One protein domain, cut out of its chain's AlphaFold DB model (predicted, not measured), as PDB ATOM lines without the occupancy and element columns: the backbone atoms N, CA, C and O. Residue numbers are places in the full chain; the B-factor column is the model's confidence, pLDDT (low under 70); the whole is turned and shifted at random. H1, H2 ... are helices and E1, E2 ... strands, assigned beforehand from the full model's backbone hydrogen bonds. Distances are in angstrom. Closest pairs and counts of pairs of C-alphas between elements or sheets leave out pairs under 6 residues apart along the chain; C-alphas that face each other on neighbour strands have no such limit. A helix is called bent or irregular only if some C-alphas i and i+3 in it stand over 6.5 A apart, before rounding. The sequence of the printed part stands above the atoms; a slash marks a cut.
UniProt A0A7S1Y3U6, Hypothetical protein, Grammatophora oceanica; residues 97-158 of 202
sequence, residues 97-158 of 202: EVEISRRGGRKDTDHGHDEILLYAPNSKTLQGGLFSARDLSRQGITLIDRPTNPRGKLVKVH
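What this domain is: This is residues 97 to 158 of the 202 residues of the protein "Hypothetical protein" of Grammatophora oceanica (UniProt A0A7S1Y3U6). A strongly twisted four-stranded sheet has two short helices, H1 and H2, packed on it in the crossover from E2 to E3, and the loop of the E1-E2 hairpin, residues 104 to 114, reaches out beyond the strands at one end. The printed part has 62 residues, with elements in the order E1, E2, H1, H2, E3, E4. The sheet runs E3, E2, E1, E4 and is mixed; the class is mixed, helices and strands. The whole is only just compact, close to loose, with a radius of gyration of the C-alphas of 12.2 A and spans of 35 by 27 by 16 A.

Where its parts are: E1, residues 97 to 103, begins at C-alpha 97 (4.838, -46.489, -8.916) and is 19.6 A long. E2 holds residues 115 to 119, 12.8 A; E3 residues 141 to 143, 6.6 A; E4 residues 153 to 157, 12.3 A, ending at C-alpha 157 (9.016, -41.695, -8.326). H1 is residues 123 to 130, 10.6 A, and irregular: C-alphas 127 and 130 are 7.0 A apart. H2 is residues 133 to 139, 10.0 A.

How they stand to each other: E1 and E2 form an antiparallel hairpin, with N 101 and O 117 2.9 A apart, within hydrogen-bond range. E4 is antiparallel to E1, with N 98 to O 155 at 2.9 A. E3 is parallel to E2, with N 142 to O 116 at 2.8 A; E2, H1, H2 and E3 make a strand-helix-strand unit, two parallel neighbour strands with helices between, and its crossover is right-handed. H1 is on the sheet over E2, height 9.1 A; its closest C-alphas to E3 are those of Leu 126 and Leu 143, 7.6 A. H2 is on the sheet, height 7.8 A, and lies only just over E3, with 3 of its 7 C-alphas falling on it; the C-alphas of Leu 136 and Thr 142 are the closest, 6.6 A. Every O i to N i+4 pair is within hydrogen-bond range in H2, and 2 of 4 in H1.

The domain as a whole: The C-alphas farthest apart, those of Asp 108 and His 158, are 36.5 A apart. The printed part has no cut. The link from E1 to E2 is long, 11 residues. Mean pLDDT of the printed part is 80.4, and residues 104 to 114 and 123 to 128 are under 70.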
ATOM      1  N   GLU A  97       5.600 -46.352 -10.150       92.25
ATOM      2  CA  GLU A  97       4.838 -46.489  -8.916       92.25
ATOM      3  C   GLU A  97       5.555 -47.440  -7.957       92.25
ATOM      4  O   GLU A  97       5.924 -48.561  -8.313       92.25
ATOM      5  N   VAL A  98       5.765 -46.962  -6.736       93.00
ATOM      6  CA  VAL A  98       6.383 -47.714  -5.649       93.00
ATOM      7  C   VAL A  98       5.536 -47.557  -4.395       93.00
ATOM      8  O   VAL A  98       4.921 -46.520  -4.157       93.00
ATOM      9  N   GLU A  99       5.517 -48.585  -3.568       94.69
ATOM     10  CA  GLU A  99       4.953 -48.548  -2.232       94.69
ATOM     11  C   GLU A  99       6.054 -48.243  -1.222       94.69
ATOM     12  O   GLU A  99       7.092 -48.905  -1.196       94.69
ATOM     13  N   ILE A 100       5.807 -47.243  -0.378       93.31
ATOM     14  CA  ILE A 100       6.668 -46.902   0.749       93.31
ATOM     15  C   ILE A 100       6.003 -47.350   2.040       93.31
ATOM     16  O   ILE A 100       4.940 -46.843   2.416       93.31
ATOM     17  N   SER A 101       6.704 -48.212   2.763       92.69
ATOM     18  CA  SER A 101       6.330 -48.675   4.096       92.69
ATOM     19  C   SER A 101       7.422 -48.339   5.106       92.69
ATOM     20  O   SER A 101       8.554 -48.001   4.757       92.69
ATOM     21  N   ARG A 102       7.077 -48.415   6.390       87.88
ATOM     22  CA  ARG A 102       8.043 -48.302   7.486       87.88
ATOM     23  C   ARG A 102       8.066 -49.601   8.258       87.88
ATOM     24  O   ARG A 102       7.005 -50.108   8.623       87.88
ATOM     25  N   ARG A 103       9.261 -50.100   8.542       82.94
ATOM     26  CA  ARG A 103       9.449 -51.176   9.505       82.94
ATOM     27  C   ARG A 103       9.801 -50.546  10.842       82.94
ATOM     28  O   ARG A 103      10.911 -50.053  11.013       82.94
ATOM     29  N   GLY A 104       8.844 -50.551  11.768       67.38
ATOM     30  CA  GLY A 104       9.120 -50.136  13.139       67.38
ATOM     31  C   GLY A 104      10.179 -51.053  13.749       67.38
ATOM     32  O   GLY A 104      10.071 -52.277  13.640       67.38
ATOM     33  N   GLY A 105      11.205 -50.470  14.371       59.19
ATOM     34  CA  GLY A 105      12.152 -51.229  15.182       59.19
ATOM     35  C   GLY A 105      11.405 -51.981  16.286       59.19
ATOM     36  O   GLY A 105      10.519 -51.417  16.932       59.19
ATOM     37  N   ARG A 106      11.727 -53.265  16.500       52.28
ATOM     38  CA  ARG A 106      11.293 -53.962  17.720       52.28
ATOM     39  C   ARG A 106      11.856 -53.185  18.911       52.28
ATOM     40  O   ARG A 106      13.021 -52.806  18.881       52.28
ATOM     41  N   LYS A 107      11.036 -52.957  19.942       51.09
ATOM     42  CA  LYS A 107      11.423 -52.233  21.167       51.09
ATOM     43  C   LYS A 107      12.610 -52.864  21.915       51.09
ATOM     44  O   LYS A 107      13.172 -52.203  22.776       51.09
ATOM     45  N   ASP A 108      12.992 -54.092  21.567       51.81
ATOM     46  CA  ASP A 108      13.917 -54.907  22.360       51.81
ATOM     47  C   ASP A 108      15.374 -54.862  21.876       51.81
ATOM     48  O   ASP A 108      16.229 -55.527  22.454       51.81
ATOM     49  N   THR A 109      15.695 -54.092  20.831       47.94
ATOM     50  CA  THR A 109      17.091 -53.806  20.477       47.94
ATOM     51  C   THR A 109      17.356 -52.311  20.554       47.94
ATOM     52  O   THR A 109      16.723 -51.505  19.873       47.94
ATOM     53  N   ASP A 110      18.328 -51.957  21.394       45.28
ATOM     54  CA  ASP A 110      18.641 -50.606  21.880       45.28
ATOM     55  C   ASP A 110      18.954 -49.575  20.769       45.28
ATOM     56  O   ASP A 110      19.021 -48.373  21.005       45.28
ATOM     57  N   HIS A 111      19.079 -50.010  19.509       46.28
ATOM     58  CA  HIS A 111      19.374 -49.167  18.347       46.28
ATOM     59  C   HIS A 111      18.540 -49.522  17.103       46.28
ATOM     60  O   HIS A 111      19.043 -49.462  15.982       46.28
ATOM     61  N   GLY A 112      17.268 -49.905  17.267       50.59
ATOM     62  CA  GLY A 112      16.361 -50.215  16.154       50.59
ATOM     63  C   GLY A 112      16.203 -49.053  15.160       50.59
ATOM     64  O   GLY A 112      15.307 -48.218  15.291       50.59
ATOM     65  N   HIS A 113      17.077 -48.990  14.154       57.31
ATOM     66  CA  HIS A 113      16.990 -48.022  13.070       57.31
ATOM     67  C   HIS A 113      15.687 -48.253  12.299       57.31
ATOM     68  O   HIS A 113      15.429 -49.344  11.798       57.31
ATOM     69  N   ASP A 114      14.856 -47.212  12.222       67.94
ATOM     70  CA  ASP A 114      13.628 -47.214  11.421       67.94
ATOM     71  C   ASP A 114      14.012 -47.411   9.957       67.94
ATOM     72  O   ASP A 114      14.657 -46.550   9.346       67.94
ATOM     73  N   GLU A 115      13.629 -48.553   9.412       83.06
ATOM     74  CA  GLU A 115      13.964 -48.937   8.053       83.06
ATOM     75  C   GLU A 115      12.820 -48.512   7.127       83.06
ATOM     76  O   GLU A 115      11.641 -48.802   7.376       83.06
ATOM     77  N   ILE A 116      13.154 -47.783   6.061       89.56
ATOM     78  CA  ILE A 116      12.187 -47.454   5.016       89.56
ATOM     79  C   ILE A 116      12.184 -48.599   4.024       89.56
ATOM     80  O   ILE A 116      13.204 -48.898   3.412       89.56
ATOM     81  N   LEU A 117      11.026 -49.212   3.838       92.50
ATOM     82  CA  LEU A 117      10.867 -50.305   2.901       92.50
ATOM     83  C   LEU A 117      10.264 -49.782   1.603       92.50
ATOM     84  O   LEU A 117       9.305 -49.005   1.631       92.50
ATOM     85  N   LEU A 118      10.824 -50.217   0.479       92.75
ATOM     86  CA  LEU A 118      10.343 -49.884  -0.852       92.75
ATOM     87  C   LEU A 118       9.964 -51.161  -1.597       92.75
ATOM     88  O   LEU A 118      10.806 -52.026  -1.834       92.75
ATOM     89  N   TYR A 119       8.701 -51.248  -1.987       92.44
ATOM     90  CA  TYR A 119       8.166 -52.333  -2.800       92.44
ATOM     91  C   TYR A 119       7.696 -51.779  -4.144       92.44
ATOM     92  O   TYR A 119       7.182 -50.667  -4.214       92.44
ATOM     93  N   ALA A 120       7.834 -52.548  -5.220       88.50
ATOM     94  CA  ALA A 120       7.164 -52.259  -6.480       88.50
ATOM     95  C   ALA A 120       6.543 -53.553  -7.006       88.50
ATOM     96  O   ALA A 120       7.235 -54.574  -7.033       88.50
ATOM     97  N   PRO A 121       5.286 -53.519  -7.482       78.12
ATOM     98  CA  PRO A 121       4.641 -54.691  -8.071       78.12
ATOM     99  C   PRO A 121       5.435 -55.277  -9.243       78.12
ATOM    100  O   PRO A 121       5.486 -56.488  -9.425       78.12
ATOM    101  N   ASN A 122       6.101 -54.412 -10.011       78.31
ATOM    102  CA  ASN A 122       6.989 -54.810 -11.094       78.31
ATOM    103  C   ASN A 122       8.455 -54.743 -10.631       78.31
ATOM    104  O   ASN A 122       9.127 -53.722 -10.815       78.31
ATOM    105  N   SER A 123       8.941 -55.837 -10.035       64.25
ATOM    106  CA  SER A 123      10.287 -55.960  -9.445       64.25
ATOM    107  C   SER A 123      11.426 -55.665 -10.425       64.25
ATOM    108  O   SER A 123      12.442 -55.103 -10.014       64.25
ATOM    109  N   LYS A 124      11.234 -55.924 -11.731       65.94
ATOM    110  CA  LYS A 124      12.200 -55.564 -12.789       65.94
ATOM    111  C   LYS A 124      12.516 -54.069 -12.796       65.94
ATOM    112  O   LYS A 124      13.633 -53.677 -13.114       65.94
ATOM    113  N   THR A 125      11.560 -53.239 -12.389       66.62
ATOM    114  CA  THR A 125      11.729 -51.784 -12.330       66.62
ATOM    115  C   THR A 125      12.626 -51.355 -11.175       66.62
ATOM    116  O   THR A 125      13.391 -50.416 -11.331       66.62
ATOM    117  N   LEU A 126      12.571 -52.036 -10.025       69.81
ATOM    118  CA  LEU A 126      13.438 -51.726  -8.880       69.81
ATOM    119  C   LEU A 126      14.830 -52.341  -9.032       69.81
ATOM    120  O   LEU A 126      15.827 -51.678  -8.753       69.81
ATOM    121  N   GLN A 127      14.891 -53.590  -9.500       64.19
ATOM    122  CA  GLN A 127      16.135 -54.342  -9.673       64.19
ATOM    123  C   GLN A 127      16.946 -53.864 -10.891       64.19
ATOM    124  O   GLN A 127      18.166 -53.980 -10.896       64.19
ATOM    125  N   GLY A 128      16.301 -53.245 -11.888       65.31
ATOM    126  CA  GLY A 128      16.930 -52.699 -13.099       65.31
ATOM    127  C   GLY A 128      17.740 -51.406 -12.914       65.31
ATOM    128  O   GLY A 128      17.935 -50.675 -13.881       65.31
ATOM    129  N   GLY A 129      18.191 -51.085 -11.697       73.56
ATOM    130  CA  GLY A 129      19.069 -49.935 -11.441       73.56
ATOM    131  C   GLY A 129      18.362 -48.591 -11.238       73.56
ATOM    132  O   GLY A 129      19.001 -47.545 -11.343       73.56
ATOM    133  N   LEU A 130      17.061 -48.591 -10.921       82.38
ATOM    134  CA  LEU A 130      16.310 -47.361 -10.630       82.38
ATOM    135  C   LEU A 130      16.925 -46.575  -9.462       82.38
ATOM    136  O   LEU A 130      17.011 -45.350  -9.513       82.38
ATOM    137  N   PHE A 131      17.423 -47.284  -8.448       85.00
ATOM    138  CA  PHE A 131      18.176 -46.709  -7.337       85.00
ATOM    139  C   PHE A 131      19.580 -47.299  -7.295       85.00
ATOM    140  O   PHE A 131      19.747 -48.518  -7.309       85.00
ATOM    141  N   SER A 132      20.598 -46.445  -7.192       85.81
ATOM    142  CA  SER A 132      21.955 -46.926  -6.932       85.81
ATOM    143  C   SER A 132      22.082 -47.428  -5.488       85.81
ATOM    144  O   SER A 132      21.387 -46.945  -4.592       85.81
ATOM    145  N   ALA A 133      23.030 -48.332  -5.216       86.00
ATOM    146  CA  ALA A 133      23.323 -48.777  -3.846       86.00
ATOM    147  C   ALA A 133      23.634 -47.595  -2.902       86.00
ATOM    148  O   ALA A 133      23.243 -47.582  -1.734       86.00
ATOM    149  N   ARG A 134      24.275 -46.547  -3.439       86.25
ATOM    150  CA  ARG A 134      24.537 -45.294  -2.723       86.25
ATOM    151  C   ARG A 134      23.247 -44.536  -2.391       86.25
ATOM    152  O   ARG A 134      23.159 -43.980  -1.298       86.25
ATOM    153  N   ASP A 135      22.274 -44.493  -3.300       85.38
ATOM    154  CA  ASP A 135      20.980 -43.843  -3.052       85.38
ATOM    155  C   ASP A 135      20.201 -44.565  -1.959       85.38
ATOM    156  O   ASP A 135      19.691 -43.907  -1.052       85.38
ATOM    157  N   LEU A 136      20.158 -45.899  -2.024       88.19
ATOM    158  CA  LEU A 136      19.498 -46.748  -1.032       88.19
ATOM    159  C   LEU A 136      20.117 -46.548   0.355       88.19
ATOM    160  O   LEU A 136      19.419 -46.166   1.295       88.19
ATOM    161  N   SER A 137      21.444 -46.672   0.459       86.12
ATOM    162  CA  SER A 137      22.182 -46.490   1.714       86.12
ATOM    163  C   SER A 137      21.990 -45.087   2.310       86.12
ATOM    164  O   SER A 137      21.606 -44.946   3.470       86.12
ATOM    165  N   ARG A 138      22.164 -44.017   1.518       84.50
ATOM    166  CA  ARG A 138      22.026 -42.630   2.014       84.50
ATOM    167  C   ARG A 138      20.609 -42.280   2.461       84.50
ATOM    168  O   ARG A 138      20.414 -41.420   3.333       84.50
ATOM    169  N   GLN A 139      19.616 -42.886   1.823       85.06
ATOM    170  CA  GLN A 139      18.215 -42.651   2.141       85.06
ATOM    171  C   GLN A 139      17.692 -43.602   3.224       85.06
ATOM    172  O   GLN A 139      16.623 -43.325   3.763       85.06
ATOM    173  N   GLY A 140      18.460 -44.628   3.609       86.88
ATOM    174  CA  GLY A 140      18.025 -45.654   4.560       86.88
ATOM    175  C   GLY A 140      16.858 -46.468   4.007       86.88
ATOM    176  O   GLY A 140      15.872 -46.674   4.712       86.88
ATOM    177  N   ILE A 141      16.931 -46.815   2.717       88.94
ATOM    178  CA  ILE A 141      15.885 -47.535   1.989       88.94
ATOM    179  C   ILE A 141      16.337 -48.967   1.735       88.94
ATOM    180  O   ILE A 141      17.407 -49.187   1.168       88.94
ATOM    181  N   THR A 142      15.462 -49.908   2.057       91.31
ATOM    182  CA  THR A 142      15.605 -51.328   1.753       91.31
ATOM    183  C   THR A 142      14.552 -51.727   0.734       91.31
ATOM    184  O   THR A 142      13.361 -51.462   0.909       91.31
ATOM    185  N   LEU A 143      14.996 -52.342  -0.360       91.25
ATOM    186  CA  LEU A 143      14.099 -52.903  -1.364       91.25
ATOM    187  C   LEU A 143      13.552 -54.238  -0.851       91.25
ATOM    188  O   LEU A 143      14.313 -55.050  -0.329       91.25
ATOM    189  N   ILE A 144      12.250 -54.461  -1.000       91.25
ATOM    190  CA  ILE A 144      11.598 -55.718  -0.623       91.25
ATOM    191  C   ILE A 144      10.864 -56.314  -1.823       91.25
ATOM    192  O   ILE A 144      10.287 -55.592  -2.635       91.25
ATOM    193  N   ASP A 145      10.847 -57.642  -1.910       88.88
ATOM    194  CA  ASP A 145      10.239 -58.362  -3.040       88.88
ATOM    195  C   ASP A 145       8.741 -58.638  -2.851       88.88
ATOM    196  O   ASP A 145       8.050 -59.072  -3.772       88.88
ATOM    197  N   ARG A 146       8.222 -58.404  -1.643       89.25
ATOM    198  CA  ARG A 146       6.816 -58.615  -1.290       89.25
ATOM    199  C   ARG A 146       6.269 -57.381  -0.586       89.25
ATOM    200  O   ARG A 146       7.009 -56.755   0.166       89.25
ATOM    201  N   PRO A 147       4.991 -57.040  -0.789       89.81
ATOM    202  CA  PRO A 147       4.381 -55.920  -0.087       89.81
ATOM    203  C   PRO A 147       4.318 -56.178   1.422       89.81
ATOM    204  O   PRO A 147       4.234 -57.326   1.865       89.81
ATOM    205  N   THR A 148       4.321 -55.109   2.218       89.56
ATOM    206  CA  THR A 148       4.165 -55.229   3.675       89.56
ATOM    207  C   THR A 148       2.709 -55.481   4.066       89.56
ATOM    208  O   THR A 148       1.785 -55.165   3.320       89.56
ATOM    209  N   ASN A 149       2.495 -56.007   5.273       87.62
ATOM    210  CA  ASN A 149       1.186 -56.034   5.921       87.62
ATOM    211  C   ASN A 149       1.306 -55.368   7.311       87.62
ATOM    212  O   ASN A 149       2.049 -55.895   8.140       87.62
ATOM    213  N   PRO A 150       0.654 -54.217   7.576       88.31
ATOM    214  CA  PRO A 150      -0.234 -53.471   6.677       88.31
ATOM    215  C   PRO A 150       0.491 -52.894   5.448       88.31
ATOM    216  O   PRO A 150       1.716 -52.736   5.447       88.31
ATOM    217  N   ARG A 151      -0.277 -52.593   4.393       91.12
ATOM    218  CA  ARG A 151       0.240 -51.963   3.168       91.12
ATOM    219  C   ARG A 151       0.750 -50.551   3.447       91.12
ATOM    220  O   ARG A 151       0.220 -49.834   4.299       91.12
ATOM    221  N   GLY A 152       1.785 -50.168   2.712       92.25
ATOM    222  CA  GLY A 152       2.341 -48.823   2.706       92.25
ATOM    223  C   GLY A 152       1.542 -47.838   1.861       92.25
ATOM    224  O   GLY A 152       0.403 -48.075   1.462       92.25
ATOM    225  N   LYS A 153       2.170 -46.698   1.572       94.50
ATOM    226  CA  LYS A 153       1.613 -45.666   0.692       94.50
ATOM    227  C   LYS A 153       2.187 -45.791  -0.710       94.50
ATOM    228  O   LYS A 153       3.406 -45.768  -0.871       94.50
ATOM    229  N   LEU A 154       1.309 -45.843  -1.707       94.69
ATOM    230  CA  LEU A 154       1.696 -45.773  -3.114       94.69
ATOM    231  C   LEU A 154       2.132 -44.357  -3.481       94.69
ATOM    232  O   LEU A 154       1.519 -43.369  -3.068       94.69
ATOM    233  N   VAL A 155       3.215 -44.253  -4.238       95.12
ATOM    234  CA  VAL A 155       3.794 -42.983  -4.661       95.12
ATOM    235  C   VAL A 155       4.491 -43.162  -6.003       95.12
ATOM    236  O   VAL A 155       5.185 -44.154  -6.225       95.12
ATOM    237  N   LYS A 156       4.363 -42.182  -6.902       94.50
ATOM    238  CA  LYS A 156       5.205 -42.146  -8.105       94.50
ATOM    239  C   LYS A 156       6.584 -41.566  -7.807       94.50
ATOM    240  O   LYS A 156       6.714 -40.577  -7.089       94.50
ATOM    241  N   VAL A 157       7.621 -42.161  -8.376       93.75
ATOM    242  CA  VAL A 157       9.016 -41.695  -8.326       93.75
ATOM    243  C   VAL A 157       9.581 -41.609  -9.739       93.75
ATOM    244  O   VAL A 157       8.954 -42.079 -10.678       93.75
ATOM    245  N   HIS A 158      10.767 -41.025  -9.917       92.38
ATOM    246  CA  HIS A 158      11.415 -40.892 -11.232       92.38
ATOM    247  C   HIS A 158      10.587 -40.098 -12.256       92.38
ATOM    248  O   HIS A 158      10.673 -40.317 -13.460       92.38
TER     249      HIS A 158